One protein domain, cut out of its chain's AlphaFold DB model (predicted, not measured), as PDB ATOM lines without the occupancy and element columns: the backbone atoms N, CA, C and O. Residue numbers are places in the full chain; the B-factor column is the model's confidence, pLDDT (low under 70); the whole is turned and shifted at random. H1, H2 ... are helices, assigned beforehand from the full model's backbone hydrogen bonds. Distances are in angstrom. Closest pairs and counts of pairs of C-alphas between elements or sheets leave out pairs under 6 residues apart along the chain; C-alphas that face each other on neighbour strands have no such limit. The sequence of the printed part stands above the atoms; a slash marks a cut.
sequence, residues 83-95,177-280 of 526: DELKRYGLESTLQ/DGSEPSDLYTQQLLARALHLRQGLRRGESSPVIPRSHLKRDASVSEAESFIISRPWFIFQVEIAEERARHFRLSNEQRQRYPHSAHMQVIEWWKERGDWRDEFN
ATOM      1  N   ASP A  83      16.166 -42.601  30.641       84.94
ATOM      2  CA  ASP A  83      16.095 -41.683  29.498       84.94
ATOM      3  C   ASP A  83      14.967 -40.654  29.627       84.94
ATOM      4  O   ASP A  83      15.134 -39.509  29.208       84.94
ATOM      5  N   GLU A  84      13.833 -41.033  30.226       86.06
ATOM      6  CA  GLU A  84      12.740 -40.099  30.509       86.06
ATOM      7  C   GLU A  84      13.227 -38.996  31.445       86.06
ATOM      8  O   GLU A  84      13.015 -37.823  31.160       86.06
ATOM      9  N   LEU A  85      13.939 -39.340  32.520       75.94
ATOM     10  CA  LEU A  85      14.359 -38.334  33.490       75.94
ATOM     11  C   LEU A  85      15.433 -37.384  32.945       75.94
ATOM     12  O   LEU A  85      15.373 -36.185  33.221       75.94
ATOM     13  N   LYS A  86      16.371 -37.891  32.131       79.19
ATOM     14  CA  LYS A  86      17.383 -37.055  31.460       79.19
ATOM     15  C   LYS A  86      16.746 -35.923  30.651       79.19
ATOM     16  O   LYS A  86      17.260 -34.812  30.640       79.19
ATOM     17  N   ARG A  87      15.586 -36.165  30.027       82.94
ATOM     18  CA  ARG A  87      14.872 -35.148  29.235       82.94
ATOM     19  C   ARG A  87      14.286 -34.005  30.067       82.94
ATOM     20  O   ARG A  87      14.029 -32.948  29.503       82.94
ATOM     21  N   TYR A  88      14.067 -34.191  31.371       74.44
ATOM     22  CA  TYR A  88      13.346 -33.220  32.208       74.44
ATOM     23  C   TYR A  88      14.230 -32.414  33.174       74.44
ATOM     24  O   TYR A  88      13.703 -31.715  34.040       74.44
ATOM     25  N   GLY A  89      15.552 -32.418  32.965       65.25
ATOM     26  CA  GLY A  89      16.400 -31.271  33.313       65.25
ATOM     27  C   GLY A  89      16.615 -31.000  34.805       65.25
ATOM     28  O   GLY A  89      16.706 -29.841  35.210       65.25
ATOM     29  N   LEU A  90      16.752 -32.047  35.623       75.06
ATOM     30  CA  LEU A  90      17.237 -31.918  37.010       75.06
ATOM     31  C   LEU A  90      18.656 -31.338  37.104       75.06
ATOM     32  O   LEU A  90      19.066 -30.887  38.168       75.06
ATOM     33  N   GLU A  91      19.409 -31.361  36.006       71.94
ATOM     34  CA  GLU A  91      20.837 -31.036  35.990       71.94
ATOM     35  C   GLU A  91      21.137 -29.628  36.515       71.94
ATOM     36  O   GLU A  91      22.097 -29.434  37.258       71.94
ATOM     37  N   SER A  92      20.262 -28.664  36.220       70.56
ATOM     38  CA  SER A  92      20.426 -27.285  36.687       70.56
ATOM     39  C   SER A  92      20.205 -27.100  38.193       70.56
ATOM     40  O   SER A  92      20.827 -26.240  38.792       70.56
ATOM     41  N   THR A  93      19.355 -27.887  38.859       77.69
ATOM     42  CA  THR A  93      19.006 -27.620  40.271       77.69
ATOM     43  C   THR A  93      19.973 -28.244  41.273       77.69
ATOM     44  O   THR A  93      19.890 -27.953  42.466       77.69
ATOM     45  N   LEU A  94      20.890 -29.090  40.802       85.06
ATOM     46  CA  LEU A  94      21.848 -29.822  41.635       85.06
ATOM     47  C   LEU A  94      23.248 -29.203  41.653       85.06
ATOM     48  O   LEU A  94      24.110 -29.643  42.421       85.06
ATOM     49  N   GLN A  95      23.472 -28.181  40.828       90.88
ATOM     50  CA  GLN A  95      24.699 -27.402  40.876       90.88
ATOM     51  C   GLN A  95      24.756 -26.632  42.208       90.88
ATOM     52  O   GLN A  95      23.740 -26.088  42.659       90.88
ATOM     53  N   ASP A 177      42.881 -33.592  33.383       54.34
ATOM     54  CA  ASP A 177      43.230 -33.616  31.956       54.34
ATOM     55  C   ASP A 177      42.098 -33.277  30.978       54.34
ATOM     56  O   ASP A 177      42.272 -33.382  29.764       54.34
ATOM     57  N   GLY A 178      40.953 -32.783  31.438       54.81
ATOM     58  CA  GLY A 178      39.977 -32.270  30.488       54.81
ATOM     59  C   GLY A 178      38.682 -31.856  31.134       54.81
ATOM     60  O   GLY A 178      38.259 -32.408  32.139       54.81
ATOM     61  N   SER A 179      38.070 -30.844  30.541       57.84
ATOM     62  CA  SER A 179      36.771 -30.290  30.884       57.84
ATOM     63  C   SER A 179      35.663 -31.333  30.749       57.84
ATOM     64  O   SER A 179      34.875 -31.273  29.804       57.84
ATOM     65  N   GLU A 180      35.581 -32.287  31.675       61.22
ATOM     66  CA  GLU A 180      34.332 -33.005  31.856       61.22
ATOM     67  C   GLU A 180      33.251 -31.956  32.158       61.22
ATOM     68  O   GLU A 180      33.435 -31.115  33.054       61.22
ATOM     69  N   PRO A 181      32.157 -31.936  31.377       72.19
ATOM     70  CA  PRO A 181      31.057 -31.021  31.623       72.19
ATOM     71  C   PRO A 181      30.577 -31.213  33.061       72.19
ATOM     72  O   PRO A 181      30.386 -32.350  33.493       72.19
ATOM     73  N   SER A 182      30.347 -30.123  33.806       72.12
ATOM     74  CA  SER A 182      29.759 -30.193  35.162       72.12
ATOM     75  C   SER A 182      28.467 -31.029  35.185       72.12
ATOM     76  O   SER A 182      28.100 -31.628  36.196       72.12
ATOM     77  N   ASP A 183      27.810 -31.108  34.032       80.12
ATOM     78  CA  ASP A 183      26.607 -31.885  33.778       80.12
ATOM     79  C   ASP A 183      26.819 -33.392  33.988       80.12
ATOM     80  O   ASP A 183      25.921 -34.055  34.506       80.12
ATOM     81  N   LEU A 184      28.003 -33.949  33.688       85.69
ATOM     82  CA  LEU A 184      28.237 -35.393  33.813       85.69
ATOM     83  C   LEU A 184      28.220 -35.856  35.275       85.69
ATOM     84  O   LEU A 184      27.579 -36.857  35.596       85.69
ATOM     85  N   TYR A 185      28.864 -35.110  36.176       88.06
ATOM     86  CA  TYR A 185      28.838 -35.421  37.610       88.06
ATOM     87  C   TYR A 185      27.402 -35.387  38.151       88.06
ATOM     88  O   TYR A 185      26.951 -36.305  38.840       88.06
ATOM     89  N   THR A 186      26.642 -34.360  37.776       88.00
ATOM     90  CA  THR A 186      25.240 -34.241  38.172       88.00
ATOM     91  C   THR A 186      24.392 -35.393  37.624       88.00
ATOM     92  O   THR A 186      23.569 -35.954  38.350       88.00
ATOM     93  N   GLN A 187      24.627 -35.812  36.379       86.50
ATOM     94  CA  GLN A 187      23.980 -36.985  35.789       86.50
ATOM     95  C   GLN A 187      24.307 -38.275  36.547       86.50
ATOM     96  O   GLN A 187      23.410 -39.093  36.757       86.50
ATOM     97  N   GLN A 188      25.554 -38.466  36.984       89.12
ATOM     98  CA  GLN A 188      25.955 -39.634  37.777       89.12
ATOM     99  C   GLN A 188      25.254 -39.649  39.142       89.12
ATOM    100  O   GLN A 188      24.698 -40.678  39.541       89.12
ATOM    101  N   LEU A 189      25.199 -38.499  39.821       90.94
ATOM    102  CA  LEU A 189      24.507 -38.346  41.100       90.94
ATOM    103  C   LEU A 189      23.007 -38.662  40.975       90.94
ATOM    104  O   LEU A 189      22.445 -39.391  41.797       90.94
ATOM    105  N   LEU A 190      22.370 -38.167  39.911       89.62
ATOM    106  CA  LEU A 190      20.979 -38.469  39.580       89.62
ATOM    107  C   LEU A 190      20.766 -39.944  39.262       89.62
ATOM    108  O   LEU A 190      19.854 -40.556  39.810       89.62
ATOM    109  N   ALA A 191      21.609 -40.536  38.419       89.12
ATOM    110  CA  ALA A 191      21.516 -41.951  38.074       89.12
ATOM    111  C   ALA A 191      21.601 -42.834  39.327       89.12
ATOM    112  O   ALA A 191      20.807 -43.764  39.485       89.12
ATOM    113  N   ARG A 192      22.500 -42.499  40.260       91.12
ATOM    114  CA  ARG A 192      22.617 -43.171  41.557       91.12
ATOM    115  C   ARG A 192      21.349 -43.018  42.397       91.12
ATOM    116  O   ARG A 192      20.855 -44.012  42.924       91.12
ATOM    117  N   ALA A 193      20.805 -41.806  42.504       91.62
ATOM    118  CA  ALA A 193      19.569 -41.556  43.245       91.62
ATOM    119  C   ALA A 193      18.371 -42.326  42.666       91.62
ATOM    120  O   ALA A 193      17.584 -42.899  43.415       91.62
ATOM    121  N   LEU A 194      18.264 -42.403  41.339       87.69
ATOM    122  CA  LEU A 194      17.203 -43.153  40.664       87.69
ATOM    123  C   LEU A 194      17.341 -44.652  40.833       87.69
ATOM    124  O   LEU A 194      16.340 -45.341  40.999       87.69
ATOM    125  N   HIS A 195      18.568 -45.168  40.807       89.44
ATOM    126  CA  HIS A 195      18.792 -46.585  41.041       89.44
ATOM    127  C   HIS A 195      18.268 -47.008  42.422       89.44
ATOM    128  O   HIS A 195      17.634 -48.052  42.545       89.44
ATOM    129  N   LEU A 196      18.419 -46.151  43.441       89.69
ATOM    130  CA  LEU A 196      17.853 -46.370  44.782       89.69
ATOM    131  C   LEU A 196      16.318 -46.298  44.834       89.69
ATOM    132  O   LEU A 196      15.718 -46.722  45.824       89.69
ATOM    133  N   ARG A 197      15.685 -45.747  43.798       89.44
ATOM    134  CA  ARG A 197      14.229 -45.599  43.665       89.44
ATOM    135  C   ARG A 197      13.632 -46.559  42.632       89.44
ATOM    136  O   ARG A 197      12.425 -46.553  42.393       89.44
ATOM    137  N   GLN A 198      14.456 -47.406  42.021       86.69
ATOM    138  CA  GLN A 198      14.008 -48.354  41.014       86.69
ATOM    139  C   GLN A 198      13.022 -49.358  41.628       86.69
ATOM    140  O   GLN A 198      13.323 -50.027  42.612       86.69
ATOM    141  N   GLY A 199      11.839 -49.474  41.022       86.25
ATOM    142  CA  GLY A 199      10.778 -50.374  41.482       86.25
ATOM    143  C   GLY A 199       9.774 -49.748  42.454       86.25
ATOM    144  O   GLY A 199       8.783 -50.404  42.765       86.25
ATOM    145  N   LEU A 200       9.978 -48.495  42.874       89.44
ATOM    146  CA  LEU A 200       8.985 -47.760  43.655       89.44
ATOM    147  C   LEU A 200       7.782 -47.368  42.793       89.44
ATOM    148  O   LEU A 200       7.914 -46.975  41.624       89.44
ATOM    149  N   ARG A 201       6.594 -47.465  43.388       90.31
ATOM    150  CA  ARG A 201       5.353 -46.973  42.790       90.31
ATOM    151  C   ARG A 201       5.307 -45.449  42.825       90.31
ATOM    152  O   ARG A 201       6.053 -44.785  43.542       90.31
ATOM    153  N   ARG A 202       4.407 -44.877  42.029       92.56
ATOM    154  CA  ARG A 202       4.115 -43.444  42.083       92.56
ATOM    155  C   ARG A 202       3.688 -43.051  43.506       92.56
ATOM    156  O   ARG A 202       2.879 -43.744  44.113       92.56
ATOM    157  N   GLY A 203       4.262 -41.969  44.030       90.81
ATOM    158  CA  GLY A 203       4.023 -41.499  45.401       90.81
ATOM    159  C   GLY A 203       4.687 -42.334  46.505       90.81
ATOM    160  O   GLY A 203       4.661 -41.933  47.666       90.81
ATOM    161  N   GLU A 204       5.316 -43.468  46.177       92.56
ATOM    162  CA  GLU A 204       6.047 -44.274  47.152       92.56
ATOM    163  C   GLU A 204       7.407 -43.635  47.467       92.56
ATOM    164  O   GLU A 204       8.108 -43.128  46.585       92.56
ATOM    165  N   SER A 205       7.783 -43.655  48.745       90.25
ATOM    166  CA  SER A 205       9.033 -43.072  49.228       90.25
ATOM    167  C   SER A 205      10.016 -44.156  49.655       90.25
ATOM    168  O   SER A 205       9.650 -45.092  50.367       90.25
ATOM    169  N   SER A 206      11.278 -44.013  49.245       87.56
ATOM    170  CA  SER A 206      12.362 -44.861  49.743       87.56
ATOM    171  C   SER A 206      12.756 -44.411  51.152       87.56
ATOM    172  O   SER A 206      12.998 -43.217  51.344       87.56
ATOM    173  N   PRO A 207      12.885 -45.318  52.137       83.50
ATOM    174  CA  PRO A 207      13.434 -44.958  53.433       83.50
ATOM    175  C   PRO A 207      14.887 -44.510  53.261       83.50
ATOM    176  O   PRO A 207      15.773 -45.282  52.893       83.50
ATOM    177  N   VAL A 208      15.134 -43.236  53.537       83.31
ATOM    178  CA  VAL A 208      16.452 -42.624  53.393       83.31
ATOM    179  C   VAL A 208      17.136 -42.625  54.747       83.31
ATOM    180  O   VAL A 208      16.602 -42.099  55.716       83.31
ATOM    181  N   ILE A 209      18.326 -43.220  54.816       84.50
ATOM    182  CA  ILE A 209      19.124 -43.236  56.045       84.50
ATOM    183  C   ILE A 209      19.676 -41.821  56.276       84.50
ATOM    184  O   ILE A 209      20.483 -41.361  55.457       84.50
ATOM    185  N   PRO A 210      19.293 -41.129  57.367       80.06
ATOM    186  CA  PRO A 210      19.812 -39.800  57.663       80.06
ATOM    187  C   PRO A 210      21.321 -39.840  57.950       80.06
ATOM    188  O   PRO A 210      21.856 -40.818  58.475       80.06
ATOM    189  N   ARG A 211      22.014 -38.758  57.607       86.69
ATOM    190  CA  ARG A 211      23.469 -38.569  57.740       86.69
ATOM    191  C   ARG A 211      23.728 -37.138  58.206       86.69
ATOM    192  O   ARG A 211      23.568 -36.219  57.412       86.69
ATOM    193  N   SER A 212      24.084 -36.935  59.470       81.62
ATOM    194  CA  SER A 212      23.973 -35.607  60.096       81.62
ATOM    195  C   SER A 212      24.951 -34.556  59.565       81.62
ATOM    196  O   SER A 212      24.618 -33.370  59.553       81.62
ATOM    197  N   HIS A 213      26.143 -34.977  59.143       87.12
ATOM    198  CA  HIS A 213      27.187 -34.120  58.585       87.12
ATOM    199  C   HIS A 213      28.147 -34.934  57.714       87.12
ATOM    200  O   HIS A 213      28.259 -36.156  57.867       87.12
ATOM    201  N   LEU A 214      28.854 -34.242  56.823       92.69
ATOM    202  CA  LEU A 214      29.947 -34.802  56.046       92.69
ATOM    203  C   LEU A 214      31.274 -34.600  56.789       92.69
ATOM    204  O   LEU A 214      31.558 -33.518  57.303       92.69
ATOM    205  N   LYS A 215      32.095 -35.649  56.870       93.31
ATOM    206  CA  LYS A 215      33.440 -35.547  57.450       93.31
ATOM    207  C   LYS A 215      34.402 -34.889  56.458       93.31
ATOM    208  O   LYS A 215      34.217 -34.999  55.253       93.31
ATOM    209  N   ARG A 216      35.468 -34.260  56.964       90.06
ATOM    210  CA  ARG A 216      36.498 -33.616  56.119       90.06
ATOM    211  C   ARG A 216      37.249 -34.602  55.222       90.06
ATOM    212  O   ARG A 216      37.715 -34.217  54.161       90.06
ATOM    213  N   ASP A 217      37.375 -35.845  55.667       92.62
ATOM    214  CA  ASP A 217      38.027 -36.962  54.985       92.62
ATOM    215  C   ASP A 217      37.024 -37.896  54.289       92.62
ATOM    216  O   ASP A 217      37.368 -39.026  53.945       92.62
ATOM    217  N   ALA A 218      35.776 -37.449  54.101       94.31
ATOM    218  CA  ALA A 218      34.756 -38.261  53.458       94.31
ATOM    219  C   ALA A 218      35.161 -38.622  52.025       94.31
ATOM    220  O   ALA A 218      35.611 -37.785  51.240       94.31
ATOM    221  N   SER A 219      34.949 -39.886  51.675       94.69
ATOM    222  CA  SER A 219      35.100 -40.341  50.297       94.69
ATOM    223  C   SER A 219      34.047 -39.701  49.385       94.69
ATOM    224  O   SER A 219      32.960 -39.328  49.833       94.69
ATOM    225  N   VAL A 220      34.322 -39.653  48.076       93.31
ATOM    226  CA  VAL A 220      33.362 -39.165  47.066       93.31
ATOM    227  C   VAL A 220      32.016 -39.885  47.202       93.31
ATOM    228  O   VAL A 220      30.971 -39.250  47.276       93.31
ATOM    229  N   SER A 221      32.035 -41.212  47.365       93.12
ATOM    230  CA  SER A 221      30.810 -42.005  47.513       93.12
ATOM    231  C   SER A 221      30.027 -41.688  48.791       93.12
ATOM    232  O   SER A 221      28.793 -41.725  48.779       93.12
ATOM    233  N   GLU A 222      30.703 -41.379  49.901       94.50
ATOM    234  CA  GLU A 222      30.044 -40.943  51.140       94.50
ATOM    235  C   GLU A 222      29.427 -39.556  50.991       94.50
ATOM    236  O   GLU A 222      28.317 -39.341  51.481       94.50
ATOM    237  N   ALA A 223      30.107 -38.645  50.295       94.88
ATOM    238  CA  ALA A 223      29.620 -37.299  50.038       94.88
ATOM    239  C   ALA A 223      28.418 -37.284  49.087       94.88
ATOM    240  O   ALA A 223      27.395 -36.668  49.383       94.88
ATOM    241  N   GLU A 224      28.468 -38.061  48.008       93.88
ATOM    242  CA  GLU A 224      27.310 -38.303  47.147       93.88
ATOM    243  C   GLU A 224      26.157 -38.922  47.938       93.88
ATOM    244  O   GLU A 224      25.027 -38.445  47.863       93.88
ATOM    245  N   SER A 225      26.445 -39.942  48.758       94.19
ATOM    246  CA  SER A 225      25.438 -40.563  49.627       94.19
ATOM    247  C   SER A 225      24.830 -39.571  50.618       94.19
ATOM    248  O   SER A 225      23.667 -39.717  50.980       94.19
ATOM    249  N   PHE A 226      25.604 -38.587  51.081       94.75
ATOM    250  CA  PHE A 226      25.120 -37.510  51.935       94.75
ATOM    251  C   PHE A 226      24.157 -36.593  51.180       94.75
ATOM    252  O   PHE A 226      23.071 -36.340  51.699       94.75
ATOM    253  N   ILE A 227      24.504 -36.153  49.964       94.31
ATOM    254  CA  ILE A 227      23.653 -35.277  49.141       94.31
ATOM    255  C   ILE A 227      22.351 -35.969  48.738       94.31
ATOM    256  O   ILE A 227      21.277 -35.419  48.978       94.31
ATOM    257  N   ILE A 228      22.417 -37.192  48.201       94.69
ATOM    258  CA  ILE A 228      21.214 -37.918  47.755       94.69
ATOM    259  C   ILE A 228      20.271 -38.263  48.908       94.69
ATOM    260  O   ILE A 228      19.112 -38.590  48.675       94.69
ATOM    261  N   SER A 229      20.755 -38.201  50.153       93.88
ATOM    262  CA  SER A 229      19.940 -38.437  51.337       93.88
ATOM    263  C   SER A 229      19.282 -37.164  51.884       93.88
ATOM    264  O   SER A 229      18.650 -37.233  52.938       93.88
ATOM    265  N   ARG A 230      19.480 -35.987  51.268       93.56
ATOM    266  CA  ARG A 230      18.957 -34.713  51.785       93.56
ATOM    267  C   ARG A 230      17.499 -34.479  51.372       93.56
ATOM    268  O   ARG A 230      17.147 -34.790  50.233       93.56
ATOM    269  N   PRO A 231      16.669 -33.861  52.239       93.75
ATOM    270  CA  PRO A 231      15.276 -33.563  51.909       93.75
ATOM    271  C   PRO A 231      15.126 -32.740  50.629       93.75
ATOM    272  O   PRO A 231      14.358 -33.114  49.749       93.75
ATOM    273  N   TRP A 232      15.888 -31.651  50.485       93.69
ATOM    274  CA  TRP A 232      15.805 -30.800  49.294       93.69
ATOM    275  C   TRP A 232      16.098 -31.577  48.005       93.69
ATOM    276  O   TRP A 232      15.408 -31.395  47.006       93.69
ATOM    277  N   PHE A 233      17.079 -32.482  48.043       93.94
ATOM    278  CA  PHE A 233      17.488 -33.268  46.886       93.94
ATOM    279  C   PHE A 233      16.389 -34.257  46.501       93.94
ATOM    280  O   PHE A 233      15.972 -34.319  45.347       93.94
ATOM    281  N   ILE A 234      15.867 -34.990  47.486       94.50
ATOM    282  CA  ILE A 234      14.808 -35.981  47.271       94.50
ATOM    283  C   ILE A 234      13.523 -35.311  46.792       94.50
ATOM    284  O   ILE A 234      12.879 -35.831  45.887       94.50
ATOM    285  N   PHE A 235      13.186 -34.132  47.318       94.19
ATOM    286  CA  PHE A 235      12.048 -33.348  46.843       94.19
ATOM    287  C   PHE A 235      12.188 -32.980  45.360       94.19
ATOM    288  O   PHE A 235      11.248 -33.164  44.591       94.19
ATOM    289  N   GLN A 236      13.370 -32.516  44.934       93.00
ATOM    290  CA  GLN A 236      13.628 -32.208  43.522       93.00
ATOM    291  C   GLN A 236      13.530 -33.456  42.640       93.00
ATOM    292  O   GLN A 236      12.892 -33.404  41.589       93.00
ATOM    293  N   VAL A 237      14.105 -34.582  43.079       92.75
ATOM    294  CA  VAL A 237      13.999 -35.863  42.363       92.75
ATOM    295  C   VAL A 237      12.538 -36.281  42.216       92.75
ATOM    296  O   VAL A 237      12.117 -36.583  41.106       92.75
ATOM    297  N   GLU A 238      11.739 -36.226  43.282       94.38
ATOM    298  CA  GLU A 238      10.315 -36.585  43.237       94.38
ATOM    299  C   GLU A 238       9.499 -35.645  42.331       94.38
ATOM    300  O   GLU A 238       8.656 -36.117  41.568       94.38
ATOM    301  N   ILE A 239       9.786 -34.335  42.322       93.31
ATOM    302  CA  ILE A 239       9.170 -33.387  41.372       93.31
ATOM    303  C   ILE A 239       9.510 -33.754  39.934       93.31
ATOM    304  O   ILE A 239       8.640 -33.719  39.064       93.31
ATOM    305  N   ALA A 240      10.774 -34.045  39.654       91.81
ATOM    306  CA  ALA A 240      11.205 -34.371  38.308       91.81
ATOM    307  C   ALA A 240      10.655 -35.719  37.843       91.81
ATOM    308  O   ALA A 240      10.254 -35.839  36.686       91.81
ATOM    309  N   GLU A 241      10.571 -36.697  38.745       92.25
ATOM    310  CA  GLU A 241       9.901 -37.966  38.498       92.25
ATOM    311  C   GLU A 241       8.430 -37.742  38.130       92.25
ATOM    312  O   GLU A 241       7.959 -38.234  37.101       92.25
ATOM    313  N   GLU A 242       7.708 -36.949  38.921       94.38
ATOM    314  CA  GLU A 242       6.296 -36.674  38.662       94.38
ATOM    315  C   GLU A 242       6.092 -35.835  37.394       94.38
ATOM    316  O   GLU A 242       5.170 -36.096  36.623       94.38
ATOM    317  N   ARG A 243       6.984 -34.879  37.101       93.56
ATOM    318  CA  ARG A 243       6.985 -34.157  35.819       93.56
ATOM    319  C   ARG A 243       7.175 -35.123  34.655       93.56
ATOM    320  O   ARG A 243       6.399 -35.061  33.706       93.56
ATOM    321  N   ALA A 244       8.153 -36.024  34.734       92.50
ATOM    322  CA  ALA A 244       8.409 -37.011  33.689       92.50
ATOM    323  C   ALA A 244       7.181 -37.899  33.436       92.50
ATOM    324  O   ALA A 244       6.799 -38.101  32.285       92.50
ATOM    325  N   ARG A 245       6.504 -38.354  34.501       93.25
ATOM    326  CA  ARG A 245       5.240 -39.103  34.400       93.25
ATOM    327  C   ARG A 245       4.130 -38.262  33.776       93.25
ATOM    328  O   ARG A 245       3.459 -38.733  32.864       93.25
ATOM    329  N   HIS A 246       3.973 -37.014  34.210       93.56
ATOM    330  CA  HIS A 246       2.977 -36.088  33.677       93.56
ATOM    331  C   HIS A 246       3.165 -35.833  32.173       93.56
ATOM    332  O   HIS A 246       2.189 -35.728  31.436       93.56
ATOM    333  N   PHE A 247       4.403 -35.792  31.675       93.56
ATOM    334  CA  PHE A 247       4.675 -35.620  30.245       93.56
ATOM    335  C   PHE A 247       4.424 -36.860  29.377       93.56
ATOM    336  O   PHE A 247       4.437 -36.737  28.152       93.56
ATOM    337  N   ARG A 248       4.147 -38.030  29.965       94.06
ATOM    338  CA  ARG A 248       3.646 -39.188  29.203       94.06
ATOM    339  C   ARG A 248       2.229 -38.968  28.689       94.06
ATOM    340  O   ARG A 248       1.822 -39.612  27.727       94.06
ATOM    341  N   LEU A 249       1.487 -38.083  29.346       94.62
ATOM    342  CA  LEU A 249       0.127 -37.734  28.978       94.62
ATOM    343  C   LEU A 249       0.126 -36.790  27.765       94.62
ATOM    344  O   LEU A 249       0.956 -35.874  27.648       94.62
ATOM    345  N   SER A 250      -0.853 -36.978  26.880       95.06
ATOM    346  CA  SER A 250      -1.117 -36.050  25.778       95.06
ATOM    347  C   SER A 250      -1.450 -34.647  26.309       95.06
ATOM    348  O   SER A 250      -1.784 -34.473  27.482       95.06
ATOM    349  N   ASN A 251      -1.360 -33.613  25.465       94.00
ATOM    350  CA  ASN A 251      -1.687 -32.241  25.883       94.00
ATOM    351  C   ASN A 251      -3.117 -32.134  26.450       94.00
ATOM    352  O   ASN A 251      -3.312 -31.503  27.484       94.00
ATOM    353  N   GLU A 252      -4.088 -32.793  25.815       92.56
ATOM    354  CA  GLU A 252      -5.487 -32.827  26.262       92.56
ATOM    355  C   GLU A 252      -5.637 -33.535  27.614       92.56
ATOM    356  O   GLU A 252      -6.326 -33.050  28.508       92.56
ATOM    357  N   GLN A 253      -4.944 -34.662  27.803       92.75
ATOM    358  CA  GLN A 253      -4.941 -35.393  29.072       92.75
ATOM    359  C   GLN A 253      -4.291 -34.574  30.194       92.75
ATOM    360  O   GLN A 253      -4.796 -34.564  31.313       92.75
ATOM    361  N   ARG A 254      -3.211 -33.838  29.896       91.88
ATOM    362  CA  ARG A 254      -2.566 -32.926  30.853       91.88
ATOM    363  C   ARG A 254      -3.475 -31.776  31.264       91.88
ATOM    364  O   ARG A 254      -3.471 -31.408  32.428       91.88
ATOM    365  N   GLN A 255      -4.273 -31.226  30.349       88.44
ATOM    366  CA  GLN A 255      -5.250 -30.181  30.688       88.44
ATOM    367  C   GLN A 255      -6.355 -30.689  31.622       88.44
ATOM    368  O   GLN A 255      -6.876 -29.921  32.425       88.44
ATOM    369  N   ARG A 256      -6.686 -31.983  31.548       85.44
ATOM    370  CA  ARG A 256      -7.620 -32.637  32.477       85.44
ATOM    371  C   ARG A 256      -6.984 -32.973  33.828       85.44
ATOM    372  O   ARG A 256      -7.708 -33.313  34.758       85.44
ATOM    373  N   TYR A 257      -5.657 -32.906  33.944       84.06
ATOM    374  CA  TYR A 257      -4.940 -33.225  35.171       84.06
ATOM    375  C   TYR A 257      -4.984 -32.020  36.136       84.06
ATOM    376  O   TYR A 257      -4.458 -30.954  35.810       84.06
ATOM    377  N   PRO A 258      -5.608 -32.143  37.323       81.75
ATOM    378  CA  PRO A 258      -5.935 -30.985  38.162       81.75
ATOM    379  C   PRO A 258      -4.736 -30.393  38.916       81.75
ATOM    380  O   PRO A 258      -4.792 -29.242  39.353       81.75
ATOM    381  N   HIS A 259      -3.657 -31.157  39.096       85.06
ATOM    382  CA  HIS A 259      -2.522 -30.751  39.921       85.06
ATOM    383  C   HIS A 259      -1.281 -30.521  39.070       85.06
ATOM    384  O   HIS A 259      -0.952 -31.303  38.192       85.06
ATOM    385  N   SER A 260      -0.496 -29.489  39.358       91.50
ATOM    386  CA  SER A 260       0.865 -29.499  38.827       91.50
ATOM    387  C   SER A 260       1.652 -30.629  39.502       91.50
ATOM    388  O   SER A 260       1.425 -30.933  40.675       91.50
ATOM    389  N   ALA A 261       2.618 -31.221  38.793       91.88
ATOM    390  CA  ALA A 261       3.527 -32.222  39.369       91.88
ATOM    391  C   ALA A 261       4.145 -31.751  40.698       91.88
ATOM    392  O   ALA A 261       4.306 -32.514  41.643       91.88
ATOM    393  N   HIS A 262       4.430 -30.452  40.782       93.31
ATOM    394  CA  HIS A 262       4.933 -29.814  41.984       93.31
ATOM    395  C   HIS A 262       3.938 -29.874  43.153       93.31
ATOM    396  O   HIS A 262       4.297 -30.306  44.244       93.31
ATOM    397  N   MET A 263       2.679 -29.484  42.926       93.81
ATOM    398  CA  MET A 263       1.637 -29.523  43.958       93.81
ATOM    399  C   MET A 263       1.347 -30.948  44.427       93.81
ATOM    400  O   MET A 263       1.209 -31.169  45.626       93.81
ATOM    401  N   GLN A 264       1.342 -31.915  43.507       94.44
ATOM    402  CA  GLN A 264       1.124 -33.319  43.846       94.44
ATOM    403  C   GLN A 264       2.203 -33.856  44.799       94.44
ATOM    404  O   GLN A 264       1.888 -34.523  45.784       94.44
ATOM    405  N   VAL A 265       3.476 -33.537  44.541       95.44
ATOM    406  CA  VAL A 265       4.578 -33.948  45.424       95.44
ATOM    407  C   VAL A 265       4.479 -33.259  46.785       95.44
ATOM    408  O   VAL A 265       4.700 -33.907  47.805       95.44
ATOM    409  N   ILE A 266       4.083 -31.981  46.835       95.25
ATOM    410  CA  ILE A 266       3.820 -31.285  48.106       95.25
ATOM    411  C   ILE A 266       2.743 -32.010  48.920       95.25
ATOM    412  O   ILE A 266       2.913 -32.186  50.127       95.25
ATOM    413  N   GLU A 267       1.643 -32.425  48.291       94.44
ATOM    414  CA  GLU A 267       0.572 -33.170  48.962       94.44
ATOM    415  C   GLU A 267       1.091 -34.484  49.552       94.44
ATOM    416  O   GLU A 267       0.915 -34.718  50.746       94.44
ATOM    417  N   TRP A 268       1.855 -35.270  48.788       95.56
ATOM    418  CA  TRP A 268       2.464 -36.503  49.301       95.56
ATOM    419  C   TRP A 268       3.428 -36.265  50.465       95.56
ATOM    420  O   TRP A 268       3.511 -37.077  51.388       95.56
ATOM    421  N   TRP A 269       4.190 -35.172  50.440       96.06
ATOM    422  CA  TRP A 269       5.070 -34.805  51.553       96.06
ATOM    423  C   TRP A 269       4.271 -34.394  52.794       96.06
ATOM    424  O   TRP A 269       4.679 -34.706  53.915       96.06
ATOM    425  N   LYS A 270       3.128 -33.719  52.620       95.06
ATOM    426  CA  LYS A 270       2.213 -33.369  53.719       95.06
ATOM    427  C   LYS A 270       1.579 -34.613  54.333       95.06
ATOM    428  O   LYS A 270       1.582 -34.739  55.553       95.06
ATOM    429  N   GLU A 271       1.105 -35.542  53.508       95.25
ATOM    430  CA  GLU A 271       0.506 -36.808  53.949       95.25
ATOM    431  C   GLU A 271       1.491 -37.677  54.742       95.25
ATOM    432  O   GLU A 271       1.119 -38.268  55.756       95.25
ATOM    433  N   ARG A 272       2.765 -37.707  54.331       94.69
ATOM    434  CA  ARG A 272       3.839 -38.414  55.051       94.69
ATOM    435  C   ARG A 272       4.290 -37.724  56.341       94.69
ATOM    436  O   ARG A 272       4.928 -38.363  57.175       94.69
ATOM    437  N   GLY A 273       3.981 -36.438  56.512       93.06
ATOM    438  CA  GLY A 273       4.514 -35.615  57.601       93.06
ATOM    439  C   GLY A 273       5.964 -35.155  57.388       93.06
ATOM    440  O   GLY A 273       6.604 -34.690  58.333       93.06
ATOM    441  N   ASP A 274       6.479 -35.267  56.161       93.38
ATOM    442  CA  ASP A 274       7.809 -34.780  55.767       93.38
ATOM    443  C   ASP A 274       7.795 -33.270  55.459       93.38
ATOM    444  O   ASP A 274       8.818 -32.584  55.559       93.38
ATOM    445  N   TRP A 275       6.626 -32.734  55.092       94.06
ATOM    446  CA  TRP A 275       6.430 -31.314  54.816       94.06
ATOM    447  C   TRP A 275       6.432 -30.470  56.092       94.06
ATOM    448  O   TRP A 275       5.778 -30.800  57.079       94.06
ATOM    449  N   ARG A 276       7.116 -29.323  56.049       90.62
ATOM    450  CA  ARG A 276       7.210 -28.379  57.166       90.62
ATOM    451  C   ARG A 276       6.538 -27.058  56.837       90.62
ATOM    452  O   ARG A 276       6.548 -26.609  55.694       90.62
ATOM    453  N   ASP A 277       6.060 -26.378  57.875       87.94
ATOM    454  CA  ASP A 277       5.415 -25.068  57.741       87.94
ATOM    455  C   ASP A 277       6.324 -24.008  57.105       87.94
ATOM    456  O   ASP A 277       5.844 -23.100  56.424       87.94
ATOM    457  N   GLU A 278       7.640 -24.131  57.295       83.31
ATOM    458  CA  GLU A 278       8.636 -23.234  56.705       83.31
ATOM    459  C   GLU A 278       8.659 -23.293  55.169       83.31
ATOM    460  O   GLU A 278       8.874 -22.256  54.537       83.31
ATOM    461  N   PHE A 279       8.337 -24.449  54.572       88.31
ATOM    462  CA  PHE A 279       8.339 -24.658  53.119       88.31
ATOM    463  C   PHE A 279       7.137 -24.009  52.422       88.31
ATOM    464  O   PHE A 279       7.251 -23.613  51.266       88.31
ATOM    465  N   ASN A 280       6.011 -23.808  53.122       85.50
ATOM    466  CA  ASN A 280       4.800 -23.177  52.560       85.50
ATOM    467  C   ASN A 280       5.030 -21.743  52.052       85.50
ATOM    468  O   ASN A 280       4.199 -21.189  51.346       85.50
TER     469      ASN A 280
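AT A GLANCE: This is residues 83 to 95 and 177 to 280 of the 526 residues of an uncharacterized protein of Trematosphaeria pertusa (UniProt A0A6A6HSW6). The longest helix, H5, runs through the middle, and H7 folds back from it as a V, meeting H5 with residues 261 to 265 alone, while the short H1 and H2 pack on H5 too; H3 packs on H2, H4 and H6 lie toward opposite ends of the longest axis, and a long loop, residues 196 to 219, joins H3 to H4. The printed part has 117 residues with seven named helices, H1 to H7 in order, and no named strand; its class is all helix. It is only just compact, close to loose, with a radius of gyration of the C-alphas of 15.8 A and spans of 50 by 36 by 27 A.

IN THESE COORDINATES: H1 is residues 83 to 86, from C-alpha 83 at (16.095, -41.683, 29.498), and H2 residues 90 to 94. H3 is residues 182 to 195, 20.6 A long; H4 is residues 220 to 228, 12.2 A. H5 is residues 231 to 246, 22.1 A, H6 residues 251 to 255, and H7 residues 261 to 272, 16.9 A, ending at C-alpha 272 at (3.839, -38.414, 55.051).

HOW THE PARTS SIT: H5 is the hub. It touches H1 with its residues 240 to 244 alone, closest C-alphas Leu 85 and Ala 244, 6.1 A, and H2 with 233 to 240 alone, Leu 90 and Ala 240, 6.6 A. H7 touches H5 with its residues 261 to 265 alone, Glu 242 and Ala 261, 5.3 A, at a steep tilt of 52 degrees, opposite ways. H2 touches H3, closest C-alphas Glu 91 and Thr 186, 5.9 A. H3, with residues 189 to 193 alone, and H4 only just touch, with 3 pairs of C-alphas within 8 A, closest Ala 193 and Ile 228, 6.0 A. H6 touches no helix. Every O i to N i+4 pair is within hydrogen-bond range in H3 to H7; H2 has 0 of 1, with 1 of 2 O i to N i+3 pairs, and H1 is too short for an i+4 pair.

THE WHOLE: The C-alphas of Asp 217 and Glu 252 are farthest apart, 52.3 A. Residues 96 to 176 are not printed, with 21.5 A between C-alphas 95 and 177. The link H3 to H4, residues 196 to 219, is long. The pLDDT is under 70 at residue 89 and residues 177 to 180.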